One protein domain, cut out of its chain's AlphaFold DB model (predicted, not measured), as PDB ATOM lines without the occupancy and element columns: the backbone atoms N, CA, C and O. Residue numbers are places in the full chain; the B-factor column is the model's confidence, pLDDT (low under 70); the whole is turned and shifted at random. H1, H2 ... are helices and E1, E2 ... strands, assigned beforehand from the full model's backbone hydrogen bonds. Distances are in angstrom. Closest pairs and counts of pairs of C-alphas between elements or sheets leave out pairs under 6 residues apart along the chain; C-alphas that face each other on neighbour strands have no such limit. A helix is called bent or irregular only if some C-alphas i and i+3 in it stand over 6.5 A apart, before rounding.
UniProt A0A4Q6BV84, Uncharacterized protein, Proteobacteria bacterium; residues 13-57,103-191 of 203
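This is residues 13 to 57 and 103 to 191 of the 203 residues of an uncharacterized protein of Proteobacteria bacterium (UniProt A0A4Q6BV84). A long, twisted sheet has H1 and H2 over one face, making two layers, helices on one face of a sheet; H3 packs on these helices away from the sheet. The 134 printed residues run H1 E1 E2 E3 H2 H3, mixed class, with antiparallel sheet order E1 - E2 - E3. The whole is only just loose, close to compact: radius of gyration of the C-alphas 17.1 A, spans 56 by 34 by 30 A.

E1, residues 41 to 57, measures 45.0 A and bends by 59 degrees at residue 54; E2, 103 to 117, 46.1 A; E3, 134 to 144, 30.5 A. H1, residues 13 to 28, begins at C-alpha 13 (13.134, 180.540, -27.612) and measures 22.7 A. H2, residues 149 to 160, measures 15.7 A and is only just irregular, C-alphas 151 and 154 being 6.9 A apart. H3, residues 183 to 190, measures 10.4 A and ends at C-alpha 190 (-1.410, 176.417, -24.361).

Within hydrogen-bond range are N 46 and O 112, 2.9 A, between E1 and E2, and N 111 and O 140, 2.9 A, in the hairpin E2 and E3. H1 and H2 are on the same face, at heights over the sheet of 10.1 A and 8.9 A. H1 touches H2 with residues 17 to 24 alone, C-alphas of Tyr 20 and Pro 154 closest at 6.4 A, at a shallow tilt of 16 degrees. H3 touches H1, closest C-alphas Ala 24 and Val 188, 5.2 A, and H2, closest Ala 158 and Ile 185, 5.3 A. Every O i to N i+4 pair is within range in H1 and H3, 6 of 8 in H2.

Residues 58 to 102 are not printed; C-alphas 57 and 103 are 6.5 A apart. Links H1 to E1, E2 to E3 and H2 to H3 are long. The pLDDT is under 70 in 25 residues, among them 119 to 126.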
ATOM      1  N   ARG A  13      13.749 181.047 -26.382       90.25
ATOM      2  CA  ARG A  13      13.134 180.540 -27.612       90.25
ATOM      3  C   ARG A  13      13.083 179.015 -27.618       90.25
ATOM      4  O   ARG A  13      12.049 178.439 -27.951       90.25
ATOM      5  N   PHE A  14      14.164 178.359 -27.192       92.75
ATOM      6  CA  PHE A  14      14.174 176.906 -27.054       92.75
ATOM      7  C   PHE A  14      13.149 176.433 -26.015       92.75
ATOM      8  O   PHE A  14      12.401 175.496 -26.287       92.75
ATOM      9  N   LYS A  15      13.065 177.088 -24.848       93.00
ATOM     10  CA  LYS A  15      12.078 176.761 -23.802       93.00
ATOM     11  C   LYS A  15      10.642 176.890 -24.303       93.00
ATOM     12  O   LYS A  15       9.832 176.000 -24.057       93.00
ATOM     13  N   GLU A  16      10.336 177.954 -25.037       93.31
ATOM     14  CA  GLU A  16       9.019 178.153 -25.641       93.31
ATOM     15  C   GLU A  16       8.677 177.025 -26.629       93.31
ATOM     16  O   GLU A  16       7.634 176.381 -26.513       93.31
ATOM     17  N   PHE A  17       9.577 176.718 -27.566       94.94
ATOM     18  CA  PHE A  17       9.332 175.685 -28.580       94.94
ATOM     19  C   PHE A  17       9.329 174.268 -28.007       94.94
ATOM     20  O   PHE A  17       8.556 173.421 -28.459       94.94
ATOM     21  N   LYS A  18      10.138 174.018 -26.971       94.25
ATOM     22  CA  LYS A  18      10.074 172.797 -26.168       94.25
ATOM     23  C   LYS A  18       8.673 172.632 -25.585       94.25
ATOM     24  O   LYS A  18       8.109 171.556 -25.736       94.25
ATOM     25  N   ASN A  19       8.099 173.674 -24.986       94.38
ATOM     26  CA  ASN A  19       6.760 173.599 -24.399       94.38
ATOM     27  C   ASN A  19       5.687 173.292 -25.454       94.38
ATOM     28  O   ASN A  19       4.850 172.419 -25.229       94.38
ATOM     29  N   TYR A  20       5.749 173.925 -26.631       95.12
ATOM     30  CA  TYR A  20       4.835 173.610 -27.737       95.12
ATOM     31  C   TYR A  20       4.940 172.148 -28.180       95.12
ATOM     32  O   TYR A  20       3.926 171.469 -28.353       95.12
ATOM     33  N   LEU A  21       6.165 171.635 -28.325       95.31
ATOM     34  CA  LEU A  21       6.387 170.233 -28.663       95.31
ATOM     35  C   LEU A  21       5.880 169.299 -27.558       95.31
ATOM     36  O   LEU A  21       5.233 168.302 -27.864       95.31
ATOM     37  N   THR A  22       6.136 169.610 -26.286       94.56
ATOM     38  CA  THR A  22       5.645 168.818 -25.153       94.56
ATOM     39  C   THR A  22       4.122 168.727 -25.170       94.56
ATOM     40  O   THR A  22       3.590 167.626 -25.078       94.56
ATOM     41  N   ASN A  23       3.419 169.842 -25.380       94.25
ATOM     42  CA  ASN A  23       1.958 169.849 -25.486       94.25
ATOM     43  C   ASN A  23       1.461 168.990 -26.658       94.25
ATOM     44  O   ASN A  23       0.507 168.228 -26.506       94.25
ATOM     45  N   ALA A  24       2.121 169.079 -27.817       93.25
ATOM     46  CA  ALA A  24       1.793 168.257 -28.980       93.25
ATOM     47  C   ALA A  24       2.006 166.756 -28.701       93.25
ATOM     48  O   ALA A  24       1.179 165.922 -29.060       93.25
ATOM     49  N   LEU A  25       3.096 166.396 -28.022       92.94
ATOM     50  CA  LEU A  25       3.390 165.011 -27.657       92.94
ATOM     51  C   LEU A  25       2.397 164.466 -26.625       92.94
ATOM     52  O   LEU A  25       1.949 163.331 -26.766       92.94
ATOM     53  N   VAL A  26       1.993 165.275 -25.643       92.62
ATOM     54  CA  VAL A  26       0.950 164.898 -24.676       92.62
ATOM     55  C   VAL A  26      -0.374 164.623 -25.380       92.62
ATOM     56  O   VAL A  26      -0.985 163.583 -25.148       92.62
ATOM     57  N   GLN A  27      -0.780 165.480 -26.320       89.62
ATOM     58  CA  GLN A  27      -1.968 165.233 -27.148       89.62
ATOM     59  C   GLN A  27      -1.853 163.965 -28.001       89.62
ATOM     60  O   GLN A  27      -2.856 163.316 -28.287       89.62
ATOM     61  N   LYS A  28      -0.633 163.599 -28.406       89.69
ATOM     62  CA  LYS A  28      -0.357 162.361 -29.139       89.69
ATOM     63  C   LYS A  28      -0.368 161.113 -28.240       89.69
ATOM     64  O   LYS A  28      -0.399 160.006 -28.771       89.69
ATOM     65  N   GLY A  29      -0.374 161.282 -26.914       90.62
ATOM     66  CA  GLY A  29      -0.426 160.206 -25.920       90.62
ATOM     67  C   GLY A  29       0.892 159.932 -25.188       90.62
ATOM     68  O   GLY A  29       0.968 158.979 -24.417       90.62
ATOM     69  N   PHE A  30       1.934 160.739 -25.400       90.56
ATOM     70  CA  PHE A  30       3.180 160.629 -24.639       90.56
ATOM     71  C   PHE A  30       3.045 161.285 -23.264       90.56
ATOM     72  O   PHE A  30       2.331 162.271 -23.097       90.56
ATOM     73  N   THR A  31       3.786 160.786 -22.278       90.50
ATOM     74  CA  THR A  31       3.846 161.390 -20.942       90.50
ATOM     75  C   THR A  31       5.271 161.854 -20.640       90.50
ATOM     76  O   THR A  31       6.212 161.073 -20.803       90.50
ATOM     77  N   PRO A  32       5.479 163.126 -20.251       89.50
ATOM     78  CA  PRO A  32       6.787 163.581 -19.806       89.50
ATOM     79  C   PRO A  32       7.154 162.879 -18.494       89.50
ATOM     80  O   PRO A  32       6.304 162.671 -17.630       89.50
ATOM     81  N   THR A  33       8.424 162.513 -18.352       86.81
ATOM     82  CA  THR A  33       8.954 161.867 -17.152       86.81
ATOM     83  C   THR A  33      10.323 162.441 -16.826       86.81
ATOM     84  O   THR A  33      11.150 162.609 -17.722       86.81
ATOM     85  N   ASP A  34      10.548 162.708 -15.543       80.56
ATOM     86  CA  ASP A  34      11.858 163.066 -14.983       80.56
ATOM     87  C   ASP A  34      12.520 161.860 -14.287       80.56
ATOM     88  O   ASP A  34      13.650 161.935 -13.809       80.56
ATOM     89  N   ASP A  35      11.811 160.729 -14.232       78.69
ATOM     90  CA  ASP A  35      12.276 159.500 -13.603       78.69
ATOM     91  C   ASP A  35      13.174 158.702 -14.556       78.69
ATOM     92  O   ASP A  35      12.711 158.116 -15.541       78.69
ATOM     93  N   ALA A  36      14.464 158.661 -14.223       69.19
ATOM     94  CA  ALA A  36      15.489 157.952 -14.978       69.19
ATOM     95  C   ALA A  36      15.367 156.413 -14.915       69.19
ATOM     96  O   ALA A  36      16.057 155.715 -15.660       69.19
ATOM     97  N   THR A  37      14.519 155.873 -14.032       68.50
ATOM     98  CA  THR A  37      14.340 154.422 -13.853       68.50
ATOM     99  C   THR A  37      13.308 153.815 -14.806       68.50
ATOM    100  O   THR A  37      13.310 152.601 -15.025       68.50
ATOM    101  N   LYS A  38      12.448 154.642 -15.412       69.81
ATOM    102  CA  LYS A  38      11.430 154.197 -16.374       69.81
ATOM    103  C   LYS A  38      12.011 153.999 -17.774       69.81
ATOM    104  O   LYS A  38      13.066 154.524 -18.116       69.81
ATOM    105  N   ASP A  39      11.295 153.254 -18.609       74.50
ATOM    106  CA  ASP A  39      11.535 153.271 -20.050       74.50
ATOM    107  C   ASP A  39      11.039 154.590 -20.637       74.50
ATOM    108  O   ASP A  39       9.843 154.877 -20.628       74.50
ATOM    109  N   TYR A  40      11.975 155.407 -21.118       83.69
ATOM    110  CA  TYR A  40      11.689 156.709 -21.704       83.69
ATOM    111  C   TYR A  40      12.441 156.914 -23.017       83.69
ATOM    112  O   TYR A  40      13.513 156.351 -23.251       83.69
ATOM    113  N   LEU A  41      11.867 157.771 -23.858       87.00
ATOM    114  CA  LEU A  41      12.501 158.273 -25.067       87.00
ATOM    115  C   LEU A  41      13.149 159.625 -24.780       87.00
ATOM    116  O   LEU A  41      12.536 160.516 -24.191       87.00
ATOM    117  N   VAL A  42      14.377 159.801 -25.253       87.81
ATOM    118  CA  VAL A  42      15.046 161.100 -25.276       87.81
ATOM    119  C   VAL A  42      14.689 161.786 -26.586       87.81
ATOM    120  O   VAL A  42      15.090 161.347 -27.660       87.81
ATOM    121  N   ILE A  43      13.933 162.881 -26.500       91.25
ATOM    122  CA  ILE A  43      13.515 163.644 -27.678       91.25
ATOM    123  C   ILE A  43      14.425 164.857 -27.869       91.25
ATOM    124  O   ILE A  43      14.578 165.693 -26.968       91.25
ATOM    125  N   THR A  44      15.005 164.982 -29.059       91.25
ATOM    126  CA  THR A  44      15.710 166.179 -29.514       91.25
ATOM    127  C   THR A  44      14.834 166.982 -30.466       91.25
ATOM    128  O   THR A  44      14.056 166.437 -31.253       91.25
ATOM    129  N   LEU A  45      14.946 168.304 -30.360       93.81
ATOM    130  CA  LEU A  45      14.209 169.253 -31.180       93.81
ATOM    131  C   LEU A  45      15.202 170.166 -31.893       93.81
ATOM    132  O   LEU A  45      15.896 170.952 -31.247       93.81
ATOM    133  N   ALA A  46      15.229 170.075 -33.217       91.69
ATOM    134  CA  ALA A  46      15.934 170.998 -34.088       91.69
ATOM    135  C   ALA A  46      14.932 171.830 -34.896       91.69
ATOM    136  O   ALA A  46      13.891 171.330 -35.325       91.69
ATOM    137  N   TYR A  47      15.229 173.108 -35.098       93.88
ATOM    138  CA  TYR A  47      14.343 174.025 -35.810       93.88
ATOM    139  C   TYR A  47      15.113 175.163 -36.462       93.88
ATOM    140  O   TYR A  47      16.201 175.532 -36.021       93.88
ATOM    141  N   GLY A  48      14.521 175.761 -37.490       90.94
ATOM    142  CA  GLY A  48      15.137 176.895 -38.155       90.94
ATOM    143  C   GLY A  48      14.323 177.441 -39.313       90.94
ATOM    144  O   GLY A  48      13.277 176.908 -39.694       90.94
ATOM    145  N   VAL A  49      14.841 178.537 -39.854       91.50
ATOM    146  CA  VAL A  49      14.373 179.180 -41.078       91.50
ATOM    147  C   VAL A  49      15.571 179.193 -42.015       91.50
ATOM    148  O   VAL A  49      16.640 179.650 -41.622       91.50
ATOM    149  N   GLY A  50      15.412 178.603 -43.192       83.88
ATOM    150  CA  GLY A  50      16.390 178.666 -44.268       83.88
ATOM    151  C   GLY A  50      16.369 180.023 -44.959       83.88
ATOM    152  O   GLY A  50      15.521 180.875 -44.676       83.88
ATOM    153  N   ASP A  51      17.299 180.191 -45.887       80.94
ATOM    154  CA  ASP A  51      17.495 181.450 -46.592       80.94
ATOM    155  C   ASP A  51      16.284 181.857 -47.443       80.94
ATOM    156  O   ASP A  51      15.413 181.052 -47.788       80.94
ATOM    157  N   ALA A  52      16.241 183.149 -47.762       81.12
ATOM    158  CA  ALA A  52      15.241 183.733 -48.639       81.12
ATOM    159  C   ALA A  52      15.435 183.239 -50.085       81.12
ATOM    160  O   ALA A  52      16.446 183.528 -50.721       81.12
ATOM    161  N   GLU A  53      14.440 182.543 -50.626       78.50
ATOM    162  CA  GLU A  53      14.374 182.097 -52.017       78.50
ATOM    163  C   GLU A  53      13.468 183.046 -52.817       78.50
ATOM    164  O   GLU A  53      12.283 183.190 -52.506       78.50
ATOM    165  N   LYS A  54      13.987 183.682 -53.875       76.75
ATOM    166  CA  LYS A  54      13.153 184.445 -54.817       76.75
ATOM    167  C   LYS A  54      12.429 183.495 -55.773       76.75
ATOM    168  O   LYS A  54      13.055 182.650 -56.408       76.75
ATOM    169  N   SER A  55      11.121 183.659 -55.908       69.31
ATOM    170  CA  SER A  55      10.273 182.978 -56.879       69.31
ATOM    171  C   SER A  55       9.659 184.019 -57.807       69.31
ATOM    172  O   SER A  55       9.115 185.015 -57.341       69.31
ATOM    173  N   VAL A  56       9.772 183.806 -59.115       66.56
ATOM    174  CA  VAL A  56       9.207 184.698 -60.130       66.56
ATOM    175  C   VAL A  56       7.985 184.011 -60.723       66.56
ATOM    176  O   VAL A  56       8.109 182.929 -61.296       66.56
ATOM    177  N   ALA A  57       6.813 184.624 -60.583       63.38
ATOM    178  CA  ALA A  57       5.596 184.190 -61.252       63.38
ATOM    179  C   ALA A  57       5.258 185.196 -62.354       63.38
ATOM    180  O   ALA A  57       5.120 186.386 -62.085       63.38
ATOM    181  N   GLU A 103       7.502 189.175 -58.380       72.44
ATOM    182  CA  GLU A 103       8.575 188.602 -57.565       72.44
ATOM    183  C   GLU A 103       8.055 188.322 -56.151       72.44
ATOM    184  O   GLU A 103       7.553 189.219 -55.475       72.44
ATOM    185  N   LYS A 104       8.218 187.084 -55.677       77.69
ATOM    186  CA  LYS A 104       7.887 186.665 -54.308       77.69
ATOM    187  C   LYS A 104       9.125 186.169 -53.589       77.69
ATOM    188  O   LYS A 104       9.885 185.372 -54.134       77.69
ATOM    189  N   ILE A 105       9.319 186.604 -52.350       81.94
ATOM    190  CA  ILE A 105      10.385 186.101 -51.480       81.94
ATOM    191  C   ILE A 105       9.781 185.042 -50.565       81.94
ATOM    192  O   ILE A 105       8.851 185.327 -49.820       81.94
ATOM    193  N   ASN A 106      10.310 183.823 -50.612       86.94
ATOM    194  CA  ASN A 106       9.860 182.705 -49.794       86.94
ATOM    195  C   ASN A 106      10.942 182.277 -48.804       86.94
ATOM    196  O   ASN A 106      12.114 182.183 -49.142       86.94
ATOM    197  N   TYR A 107      10.525 181.928 -47.596       88.19
ATOM    198  CA  TYR A 107      11.368 181.373 -46.548       88.19
ATOM    199  C   TYR A 107      10.926 179.949 -46.226       88.19
ATOM    200  O   TYR A 107       9.760 179.701 -45.884       88.19
ATOM    201  N   THR A 108      11.869 179.011 -46.245       90.25
ATOM    202  CA  THR A 108      11.619 177.628 -45.822       90.25
ATOM    203  C   THR A 108      11.802 177.504 -44.310       90.25
ATOM    204  O   THR A 108      12.881 177.762 -43.800       90.25
ATOM    205  N   LYS A 109      10.780 177.086 -43.564       93.44
ATOM    206  CA  LYS A 109      10.885 176.717 -42.141       93.44
ATOM    207  C   LYS A 109      10.975 175.214 -42.001       93.44
ATOM    208  O   LYS A 109      10.338 174.484 -42.764       93.44
ATOM    209  N   PHE A 110      11.697 174.756 -40.987       94.31
ATOM    210  CA  PHE A 110      11.744 173.344 -40.645       94.31
ATOM    211  C   PHE A 110      11.664 173.104 -39.140       94.31
ATOM    212  O   PHE A 110      12.123 173.906 -38.325       94.31
ATOM    213  N   ILE A 111      11.109 171.945 -38.802       95.19
ATOM    214  CA  ILE A 111      11.144 171.334 -37.479       95.19
ATOM    215  C   ILE A 111      11.596 169.889 -37.683       95.19
ATOM    216  O   ILE A 111      11.048 169.177 -38.527       95.19
ATOM    217  N   VAL A 112      12.594 169.453 -36.927       93.75
ATOM    218  CA  VAL A 112      13.032 168.061 -36.879       93.75
ATOM    219  C   VAL A 112      12.944 167.592 -35.439       93.75
ATOM    220  O   VAL A 112      13.606 168.126 -34.551       93.75
ATOM    221  N   ILE A 113      12.105 166.589 -35.223       94.44
ATOM    222  CA  ILE A 113      11.915 165.933 -33.935       94.44
ATOM    223  C   ILE A 113      12.547 164.559 -34.064       94.44
ATOM    224  O   ILE A 113      12.150 163.792 -34.941       94.44
ATOM    225  N   THR A 114      13.517 164.247 -33.214       90.25
ATOM    226  CA  THR A 114      14.161 162.929 -33.218       90.25
ATOM    227  C   THR A 114      14.002 162.295 -31.851       90.25
ATOM    228  O   THR A 114      14.266 162.947 -30.845       90.25
ATOM    229  N   ALA A 115      13.563 161.043 -31.811       90.81
ATOM    230  CA  ALA A 115      13.475 160.266 -30.588       90.81
ATOM    231  C   ALA A 115      14.560 159.195 -30.566       90.81
ATOM    232  O   ALA A 115      14.745 158.456 -31.534       90.81
ATOM    233  N   TYR A 116      15.236 159.114 -29.433       85.69
ATOM    234  CA  TYR A 116      16.265 158.136 -29.136       85.69
ATOM    235  C   TYR A 116      15.841 157.294 -27.942       85.69
ATOM    236  O   TYR A 116      15.160 157.787 -27.039       85.69
ATOM    237  N   GLU A 117      16.279 156.045 -27.906       83.50
ATOM    238  CA  GLU A 117      16.155 155.234 -26.698       83.50
ATOM    239  C   GLU A 117      17.084 155.737 -25.588       83.50
ATOM    240  O   GLU A 117      18.033 156.492 -25.809       83.50
ATOM    241  N   ASN A 118      16.818 155.312 -24.357       76.06
ATOM    242  CA  ASN A 118      17.672 155.643 -23.229       76.06
ATOM    243  C   ASN A 118      19.065 154.986 -23.369       76.06
ATOM    244  O   ASN A 118      19.192 153.758 -23.338       76.06
ATOM    245  N   THR A 119      20.126 155.800 -23.428       67.12
ATOM    246  CA  THR A 119      21.528 155.337 -23.495       67.12
ATOM    247  C   THR A 119      21.960 154.511 -22.280       67.12
ATOM    248  O   THR A 119      22.925 153.749 -22.362       67.12
ATOM    249  N   MET A 120      21.263 154.617 -21.141       62.84
ATOM    250  CA  MET A 120      21.554 153.778 -19.972       62.84
ATOM    251  C   MET A 120      21.236 152.299 -20.213       62.84
ATOM    252  O   MET A 120      21.824 151.442 -19.556       62.84
ATOM    253  N   LYS A 121      20.357 151.990 -21.174       59.50
ATOM    254  CA  LYS A 121      20.021 150.614 -21.565       59.50
ATOM    255  C   LYS A 121      20.818 150.115 -22.773       59.50
ATOM    256  O   LYS A 121      20.841 148.914 -23.032       59.50
ATOM    257  N   THR A 122      21.507 150.998 -23.497       62.53
ATOM    258  CA  THR A 122      22.323 150.588 -24.645       62.53
ATOM    259  C   THR A 122      23.636 149.959 -24.212       62.53
ATOM    260  O   THR A 122      24.398 150.552 -23.442       62.53
ATOM    261  N   LYS A 123      23.921 148.768 -24.749       63.00
ATOM    262  CA  LYS A 123      25.236 148.144 -24.610       63.00
ATOM    263  C   LYS A 123      26.289 149.070 -25.237       63.00
ATOM    264  O   LYS A 123      26.051 149.564 -26.339       63.00
ATOM    265  N   PRO A 124      27.417 149.326 -24.556       66.56
ATOM    266  CA  PRO A 124      28.529 150.026 -25.179       66.56
ATOM    267  C   PRO A 124      29.029 149.230 -26.391       66.56
ATOM    268  O   PRO A 124      29.042 147.997 -26.366       66.56
ATOM    269  N   ASP A 125      29.418 149.943 -27.442       68.62
ATOM    270  CA  ASP A 125      30.128 149.378 -28.587       68.62
ATOM    271  C   ASP A 125      31.526 148.881 -28.162       68.62
ATOM    272  O   ASP A 125      31.970 149.115 -27.035       68.62
ATOM    273  N   LYS A 126      32.240 148.206 -29.068       66.12
ATOM    274  CA  LYS A 126      33.597 147.675 -28.880       66.12
ATOM    275  C   LYS A 126      34.590 148.728 -28.371       66.12
ATOM    276  O   LYS A 126      35.493 148.375 -27.622       66.12
ATOM    277  N   ASP A 127      34.364 149.999 -28.701       74.50
ATOM    278  CA  ASP A 127      35.185 151.141 -28.278       74.50
ATOM    279  C   ASP A 127      34.702 151.803 -26.969       74.50
ATOM    280  O   ASP A 127      35.161 152.881 -26.598       74.50
ATOM    281  N   GLY A 128      33.731 151.208 -26.267       66.31
ATOM    282  CA  GLY A 128      33.165 151.750 -25.025       66.31
ATOM    283  C   GLY A 128      32.124 152.861 -25.225       66.31
ATOM    284  O   GLY A 128      31.520 153.322 -24.254       66.31
ATOM    285  N   ASN A 129      31.863 153.266 -26.471       66.69
ATOM    286  CA  ASN A 129      30.890 154.305 -26.804       66.69
ATOM    287  C   ASN A 129      29.450 153.791 -26.683       66.69
ATOM    288  O   ASN A 129      29.096 152.754 -27.238       66.69
ATOM    289  N   ARG A 130      28.588 154.547 -25.996       65.75
ATOM    290  CA  ARG A 130      27.143 154.281 -25.931       65.75
ATOM    291  C   ARG A 130      26.413 155.252 -26.849       65.75
ATOM    292  O   ARG A 130      26.264 156.422 -26.510       65.75
ATOM    293  N   GLN A 131      25.967 154.776 -28.007       65.88
ATOM    294  CA  GLN A 131      25.070 155.535 -28.876       65.88
ATOM    295  C   GLN A 131      23.645 155.032 -28.679       65.88
ATOM    296  O   GLN A 131      23.378 153.842 -28.835       65.88
ATOM    297  N   ALA A 132      22.728 155.937 -28.337       71.69
ATOM    298  CA  ALA A 132      21.316 155.592 -28.303       71.69
ATOM    299  C   ALA A 132      20.807 155.349 -29.728       71.69
ATOM    300  O   ALA A 132      20.968 156.237 -30.574       71.69
ATOM    301  N   PRO A 133      20.167 154.203 -30.011       79.00
ATOM    302  CA  PRO A 133      19.512 154.001 -31.287       79.00
ATOM    303  C   PRO A 133      18.379 155.018 -31.439       79.00
ATOM    304  O   PRO A 133      17.629 155.308 -30.502       79.00
ATOM    305  N   MET A 134      18.273 155.580 -32.640       85.12
ATOM    306  CA  MET A 134      17.147 156.422 -33.022       85.12
ATOM    307  C   MET A 134      15.920 155.535 -33.237       85.12
ATOM    308  O   MET A 134      15.930 154.673 -34.112       85.12
ATOM    309  N   THR A 135      14.853 155.774 -32.479       87.44
ATOM    310  CA  THR A 135      13.583 155.050 -32.625       87.44
ATOM    311  C   THR A 135      12.785 155.591 -33.805       87.44
ATOM    312  O   THR A 135      12.239 154.832 -34.602       87.44
ATOM    313  N   TRP A 136      12.704 156.920 -33.925       90.88
ATOM    314  CA  TRP A 136      11.997 157.583 -35.018       90.88
ATOM    315  C   TRP A 136      12.454 159.030 -35.192       90.88
ATOM    316  O   TRP A 136      12.999 159.660 -34.283       90.88
ATOM    317  N   GLN A 137      12.178 159.576 -36.376       91.75
ATOM    318  CA  GLN A 137      12.377 160.983 -36.690       91.75
ATOM    319  C   GLN A 137      11.179 161.517 -37.474       91.75
ATOM    320  O   GLN A 137      10.694 160.882 -38.408       91.75
ATOM    321  N   THR A 138      10.716 162.709 -37.115       92.62
ATOM    322  CA  THR A 138       9.675 163.440 -37.837       92.62
ATOM    323  C   THR A 138      10.252 164.757 -38.337       92.62
ATOM    324  O   THR A 138      10.719 165.579 -37.548       92.62
ATOM    325  N   ARG A 139      10.213 164.965 -39.657       92.31
ATOM    326  CA  ARG A 139      10.630 166.208 -40.314       92.31
ATOM    327  C   ARG A 139       9.403 166.926 -40.861       92.31
ATOM    328  O   ARG A 139       8.656 166.362 -41.650       92.31
ATOM    329  N   ILE A 140       9.231 168.177 -40.456       93.12
ATOM    330  CA  ILE A 140       8.129 169.044 -40.868       93.12
ATOM    331  C   ILE A 140       8.743 170.244 -41.574       93.12
ATOM    332  O   ILE A 140       9.657 170.872 -41.039       93.12
ATOM    333  N   THR A 141       8.248 170.575 -42.762       91.50
ATOM    334  CA  THR A 141       8.709 171.729 -43.538       91.50
ATOM    335  C   THR A 141       7.533 172.599 -43.956       91.50
ATOM    336  O   THR A 141       6.421 172.120 -44.166       91.50
ATOM    337  N   SER A 142       7.771 173.903 -44.050       90.38
ATOM    338  CA  SER A 142       6.794 174.880 -44.531       90.38
ATOM    339  C   SER A 142       7.502 175.908 -45.403       90.38
ATOM    340  O   SER A 142       8.599 176.342 -45.061       90.38
ATOM    341  N   LYS A 143       6.893 176.301 -46.521       87.81
ATOM    342  CA  LYS A 143       7.375 177.387 -47.385       87.81
ATOM    343  C   LYS A 143       6.339 178.505 -47.409       87.81
ATOM    344  O   LYS A 143       5.147 178.224 -47.520       87.81
ATOM    345  N   GLY A 144       6.792 179.749 -47.303       84.69
ATOM    346  CA  GLY A 144       5.929 180.927 -47.395       84.69
ATOM    347  C   GLY A 144       6.690 182.230 -47.170       84.69
ATOM    348  O   GLY A 144       7.877 182.202 -46.855       84.69
ATOM    349  N   GLU A 145       5.999 183.356 -47.306       84.19
ATOM    350  CA  GLU A 145       6.614 184.691 -47.387       84.19
ATOM    351  C   GLU A 145       7.071 185.270 -46.037       84.19
ATOM    352  O   GLU A 145       7.992 186.079 -45.987       84.19
ATOM    353  N   SER A 146       6.476 184.841 -44.919       86.19
ATOM    354  CA  SER A 146       6.910 185.266 -43.577       86.19
ATOM    355  C   SER A 146       8.149 184.491 -43.145       86.19
ATOM    356  O   SER A 146       8.208 183.289 -43.369       86.19
ATOM    357  N   SER A 147       9.111 185.119 -42.472       87.75
ATOM    358  CA  SER A 147      10.245 184.440 -41.826       87.75
ATOM    359  C   SER A 147      10.003 184.140 -40.338       87.75
ATOM    360  O   SER A 147      10.856 183.530 -39.693       87.75
ATOM    361  N   ASP A 148       8.842 184.508 -39.785       90.31
ATOM    362  CA  ASP A 148       8.558 184.360 -38.356       90.31
ATOM    363  C   ASP A 148       8.315 182.892 -37.978       90.31
ATOM    364  O   ASP A 148       7.247 182.315 -38.181       90.31
ATOM    365  N   LEU A 149       9.330 182.259 -37.389       91.44
ATOM    366  CA  LEU A 149       9.191 180.891 -36.904       91.44
ATOM    367  C   LEU A 149       8.280 180.806 -35.676       91.44
ATOM    368  O   LEU A 149       7.631 179.785 -35.498       91.44
ATOM    369  N   ARG A 150       8.220 181.830 -34.820       92.38
ATOM    370  CA  ARG A 150       7.445 181.784 -33.572       92.38
ATOM    371  C   ARG A 150       5.949 181.676 -33.848       92.38
ATOM    372  O   ARG A 150       5.249 180.936 -33.159       92.38
ATOM    373  N   GLU A 151       5.476 182.360 -34.885       89.50
ATOM    374  CA  GLU A 151       4.096 182.251 -35.358       89.50
ATOM    375  C   GLU A 151       3.810 180.871 -35.972       89.50
ATOM    376  O   GLU A 151       2.818 180.227 -35.622       89.50
ATOM    377  N   TYR A 152       4.694 180.398 -36.854       90.94
ATOM    378  CA  TYR A 152       4.453 179.205 -37.670       90.94
ATOM    379  C   TYR A 152       4.770 177.885 -36.969       90.94
ATOM    380  O   TYR A 152       4.202 176.856 -37.326       90.94
ATOM    381  N   PHE A 153       5.641 177.877 -35.964       93.50
ATOM    382  CA  PHE A 153       6.039 176.663 -35.254       93.50
ATOM    383  C   PHE A 153       4.844 175.866 -34.688       93.50
ATOM    384  O   PHE A 153       4.709 174.685 -35.023       93.50
ATOM    385  N   PRO A 154       3.922 176.465 -33.904       93.00
ATOM    386  CA  PRO A 154       2.751 175.740 -33.406       93.00
ATOM    387  C   PRO A 154       1.786 175.319 -34.524       93.00
ATOM    388  O   PRO A 154       1.129 174.288 -34.404       93.00
ATOM    389  N   ILE A 155       1.728 176.070 -35.628       91.06
ATOM    390  CA  ILE A 155       0.915 175.745 -36.809       91.06
ATOM    391  C   ILE A 155       1.448 174.477 -37.488       91.06
ATOM    392  O   ILE A 155       0.698 173.544 -37.778       91.06
ATOM    393  N   MET A 156       2.765 174.419 -37.691       92.31
ATOM    394  CA  MET A 156       3.461 173.272 -38.269       92.31
ATOM    395  C   MET A 156       3.300 172.018 -37.401       92.31
ATOM    396  O   MET A 156       2.990 170.951 -37.929       92.31
ATOM    397  N   LEU A 157       3.448 172.143 -36.077       93.06
ATOM    398  CA  LEU A 157       3.221 171.031 -35.147       93.06
ATOM    399  C   LEU A 157       1.773 170.539 -35.167       93.06
ATOM    400  O   LEU A 157       1.545 169.338 -35.292       93.06
ATOM    401  N   ALA A 158       0.796 171.447 -35.099       90.81
ATOM    402  CA  ALA A 158      -0.621 171.094 -35.164       90.81
ATOM    403  C   ALA A 158      -0.973 170.358 -36.465       90.81
ATOM    404  O   ALA A 158      -1.793 169.440 -36.470       90.81
ATOM    405  N   GLY A 159      -0.330 170.736 -37.574       88.94
ATOM    406  CA  GLY A 159      -0.528 170.102 -38.873       88.94
ATOM    407  C   GLY A 159       0.076 168.705 -39.002       88.94
ATOM    408  O   GLY A 159      -0.412 167.903 -39.800       88.94
ATOM    409  N   ALA A 160       1.110 168.419 -38.212       90.62
ATOM    410  CA  ALA A 160       1.815 167.143 -38.193       90.62
ATOM    411  C   ALA A 160       1.417 166.241 -37.014       90.62
ATOM    412  O   ALA A 160       1.933 165.129 -36.914       90.62
ATOM    413  N   LEU A 161       0.528 166.694 -36.125       89.62
ATOM    414  CA  LEU A 161       0.202 166.041 -34.854       89.62
ATOM    415  C   LEU A 161      -0.167 164.558 -35.017       89.62
ATOM    416  O   LEU A 161       0.279 163.699 -34.257       89.62
ATOM    417  N   ASP A 162      -0.939 164.230 -36.053       89.31
ATOM    418  CA  ASP A 162      -1.356 162.862 -36.357       89.31
ATOM    419  C   ASP A 162      -0.204 161.967 -36.844       89.31
ATOM    420  O   ASP A 162      -0.305 160.745 -36.742       89.31
ATOM    421  N   LYS A 163       0.903 162.554 -37.304       90.38
ATOM    422  CA  LYS A 163       2.031 161.849 -37.926       90.38
ATOM    423  C   LYS A 163       3.298 161.787 -37.070       90.38
ATOM    424  O   LYS A 163       4.190 161.000 -37.392       90.38
ATOM    425  N   ILE A 164       3.388 162.559 -35.982       91.06
ATOM    426  CA  ILE A 164       4.545 162.507 -35.071       91.06
ATOM    427  C   ILE A 164       4.720 161.079 -34.537       91.06
ATOM    428  O   ILE A 164       3.769 160.480 -34.032       91.06
ATOM    429  N   GLY A 165       5.938 160.543 -34.664       86.44
ATOM    430  CA  GLY A 165       6.292 159.198 -34.199       86.44
ATOM    431  C   GLY A 165       5.712 158.046 -35.026       86.44
ATOM    432  O   GLY A 165       5.758 156.904 -34.583       86.44
ATOM    433  N   THR A 166       5.167 158.319 -36.216       87.00
ATOM    434  CA  THR A 166       4.623 157.289 -37.114       87.00
ATOM    435  C   THR A 166       5.402 157.222 -38.423       87.00
ATOM    436  O   THR A 166       5.912 158.233 -38.905       87.00
ATOM    437  N   ASN A 167       5.487 156.030 -39.015       83.19
ATOM    438  CA  ASN A 167       6.080 155.864 -40.337       83.19
ATOM    439  C   ASN A 167       5.071 156.287 -41.416       83.19
ATOM    440  O   ASN A 167       4.027 155.657 -41.573       83.19
ATOM    441  N   THR A 168       5.388 157.342 -42.166       78.19
ATOM    442  CA  THR A 168       4.551 157.824 -43.275       78.19
ATOM    443  C   THR A 168       4.858 157.132 -44.607       78.19
ATOM    444  O   THR A 168       4.121 157.316 -45.573       78.19
ATOM    445  N   GLY A 169       5.954 156.369 -44.705       78.69
ATOM    446  CA  GLY A 169       6.441 155.692 -45.919       78.69
ATOM    447  C   GLY A 169       6.955 156.626 -47.027       78.69
ATOM    448  O   GLY A 169       7.867 156.269 -47.765       78.69
ATOM    449  N   LYS A 170       6.400 157.835 -47.133       78.00
ATOM    450  CA  LYS A 170       6.773 158.899 -48.072       78.00
ATOM    451  C   LYS A 170       6.553 160.275 -47.447       78.00
ATOM    452  O   LYS A 170       5.870 160.407 -46.431       78.00
ATOM    453  N   ALA A 171       7.111 161.307 -48.076       76.94
ATOM    454  CA  ALA A 171       6.784 162.684 -47.727       76.94
ATOM    455  C   ALA A 171       5.299 162.955 -48.027       76.94
ATOM    456  O   ALA A 171       4.841 162.776 -49.157       76.94
ATOM    457  N   GLU A 172       4.548 163.382 -47.015       78.31
ATOM    458  CA  GLU A 172       3.157 163.804 -47.165       78.31
ATOM    459  C   GLU A 172       3.095 165.334 -47.221       78.31
ATOM    460  O   GLU A 172       3.592 166.016 -46.328       78.31
ATOM    461  N   THR A 173       2.473 165.883 -48.268       77.19
ATOM    462  CA  THR A 173       2.211 167.327 -48.367       77.19
ATOM    463  C   THR A 173       0.758 167.588 -48.004       77.19
ATOM    464  O   THR A 173      -0.148 167.120 -48.692       77.19
ATOM    465  N   LYS A 174       0.525 168.345 -46.928       70.81
ATOM    466  CA  LYS A 174      -0.810 168.826 -46.556       70.81
ATOM    467  C   LYS A 174      -0.865 170.339 -46.745       70.81
ATOM    468  O   LYS A 174      -0.121 171.075 -46.105       70.81
ATOM    469  N   ASN A 175      -1.791 170.801 -47.581       67.88
ATOM    470  CA  ASN A 175      -2.154 172.214 -47.641       67.88
ATOM    471  C   ASN A 175      -3.146 172.496 -46.519       67.88
ATOM    472  O   ASN A 175      -4.340 172.228 -46.654       67.88
ATOM    473  N   ILE A 176      -2.647 172.990 -45.389       67.19
ATOM    474  CA  ILE A 176      -3.492 173.246 -44.228       67.19
ATOM    475  C   ILE A 176      -3.825 174.729 -44.181       67.19
ATOM    476  O   ILE A 176      -2.968 175.569 -43.915       67.19
ATOM    477  N   LYS A 177      -5.095 175.048 -44.434       66.81
ATOM    478  CA  LYS A 177      -5.653 176.362 -44.128       66.81
ATOM    479  C   LYS A 177      -6.118 176.333 -42.683       66.81
ATOM    480  O   LYS A 177      -7.183 175.803 -42.381       66.81
ATOM    481  N   PHE A 178      -5.299 176.859 -41.789       63.84
ATOM    482  CA  PHE A 178      -5.722 177.058 -40.417       63.84
ATOM    483  C   PHE A 178      -6.519 178.357 -40.312       63.84
ATOM    484  O   PHE A 178      -6.069 179.409 -40.763       63.84
ATOM    485  N   GLY A 179      -7.703 178.289 -39.702       61.22
ATOM    486  CA  GLY A 179      -8.340 179.491 -39.175       61.22
ATOM    487  C   GLY A 179      -7.493 180.046 -38.029       61.22
ATOM    488  O   GLY A 179      -6.844 179.279 -37.316       61.22
ATOM    489  N   LYS A 180      -7.516 181.367 -37.820       59.06
ATOM    490  CA  LYS A 180      -6.740 182.052 -36.764       59.06
ATOM    491  C   LYS A 180      -6.929 181.428 -35.365       59.06
ATOM    492  O   LYS A 180      -6.016 181.484 -34.549       59.06
ATOM    493  N   ASN A 181      -8.075 180.776 -35.142       66.56
ATOM    494  CA  ASN A 181      -8.483 180.149 -33.883       66.56
ATOM    495  C   ASN A 181      -8.645 178.615 -33.994       66.56
ATOM    496  O   ASN A 181      -9.489 178.038 -33.309       66.56
ATOM    497  N   ASP A 182      -7.898 177.932 -34.876       80.94
ATOM    498  CA  ASP A 182      -7.963 176.463 -34.957       80.94
ATOM    499  C   ASP A 182      -7.590 175.832 -33.608       80.94
ATOM    500  O   ASP A 182      -6.522 176.089 -33.039       80.94
ATOM    501  N   ARG A 183      -8.486 174.973 -33.112       81.62
ATOM    502  CA  ARG A 183      -8.364 174.295 -31.821       81.62
ATOM    503  C   ARG A 183      -7.012 173.597 -31.649       81.62
ATOM    504  O   ARG A 183      -6.431 173.694 -30.574       81.62
ATOM    505  N   ARG A 184      -6.479 172.966 -32.699       83.56
ATOM    506  CA  ARG A 184      -5.225 172.197 -32.630       83.56
ATOM    507  C   ARG A 184      -4.017 173.097 -32.394       83.56
ATOM    508  O   ARG A 184      -3.138 172.759 -31.612       83.56
ATOM    509  N   ILE A 185      -3.983 174.267 -33.039       86.06
ATOM    510  CA  ILE A 185      -2.916 175.261 -32.822       86.06
ATOM    511  C   ILE A 185      -2.938 175.718 -31.367       86.06
ATOM    512  O   ILE A 185      -1.899 175.855 -30.726       86.06
ATOM    513  N   CYS A 186      -4.135 175.944 -30.850       84.00
ATOM    514  CA  CYS A 186      -4.360 176.379 -29.489       84.00
ATOM    515  C   CYS A 186      -3.933 175.352 -28.441       84.00
ATOM    516  O   CYS A 186      -3.202 175.696 -27.515       84.00
ATOM    517  N   GLU A 187      -4.308 174.090 -28.628       86.31
ATOM    518  CA  GLU A 187      -3.886 173.008 -27.741       86.31
ATOM    519  C   GLU A 187      -2.358 172.841 -27.771       86.31
ATOM    520  O   GLU A 187      -1.742 172.618 -26.732       86.31
ATOM    521  N   VAL A 188      -1.710 173.023 -28.929       89.25
ATOM    522  CA  VAL A 188      -0.239 173.034 -29.022       89.25
ATOM    523  C   VAL A 188       0.364 174.233 -28.277       89.25
ATOM    524  O   VAL A 188       1.327 174.070 -27.527       89.25
ATOM    525  N   LYS A 189      -0.202 175.438 -28.429       88.50
ATOM    526  CA  LYS A 189       0.310 176.654 -27.775       88.50
ATOM    527  C   LYS A 189       0.150 176.632 -26.254       88.50
ATOM    528  O   LYS A 189       1.079 177.005 -25.545       88.50
ATOM    529  N   PHE A 190      -1.010 176.212 -25.758       85.94
ATOM    530  CA  PHE A 190      -1.410 176.417 -24.361       85.94
ATOM    531  C   PHE A 190      -1.620 175.124 -23.563       85.94
ATOM    532  O   PHE A 190      -1.844 175.197 -22.357       85.94
ATOM    533  N   GLY A 191      -1.571 173.957 -24.210       80.19
ATOM    534  CA  GLY A 191      -1.845 172.657 -23.584       80.19
ATOM    535  C   GLY A 191      -3.334 172.370 -23.364       80.19
ATOM    536  O   GLY A 191      -3.684 171.304 -22.870       80.19
TER     537      GLY A 191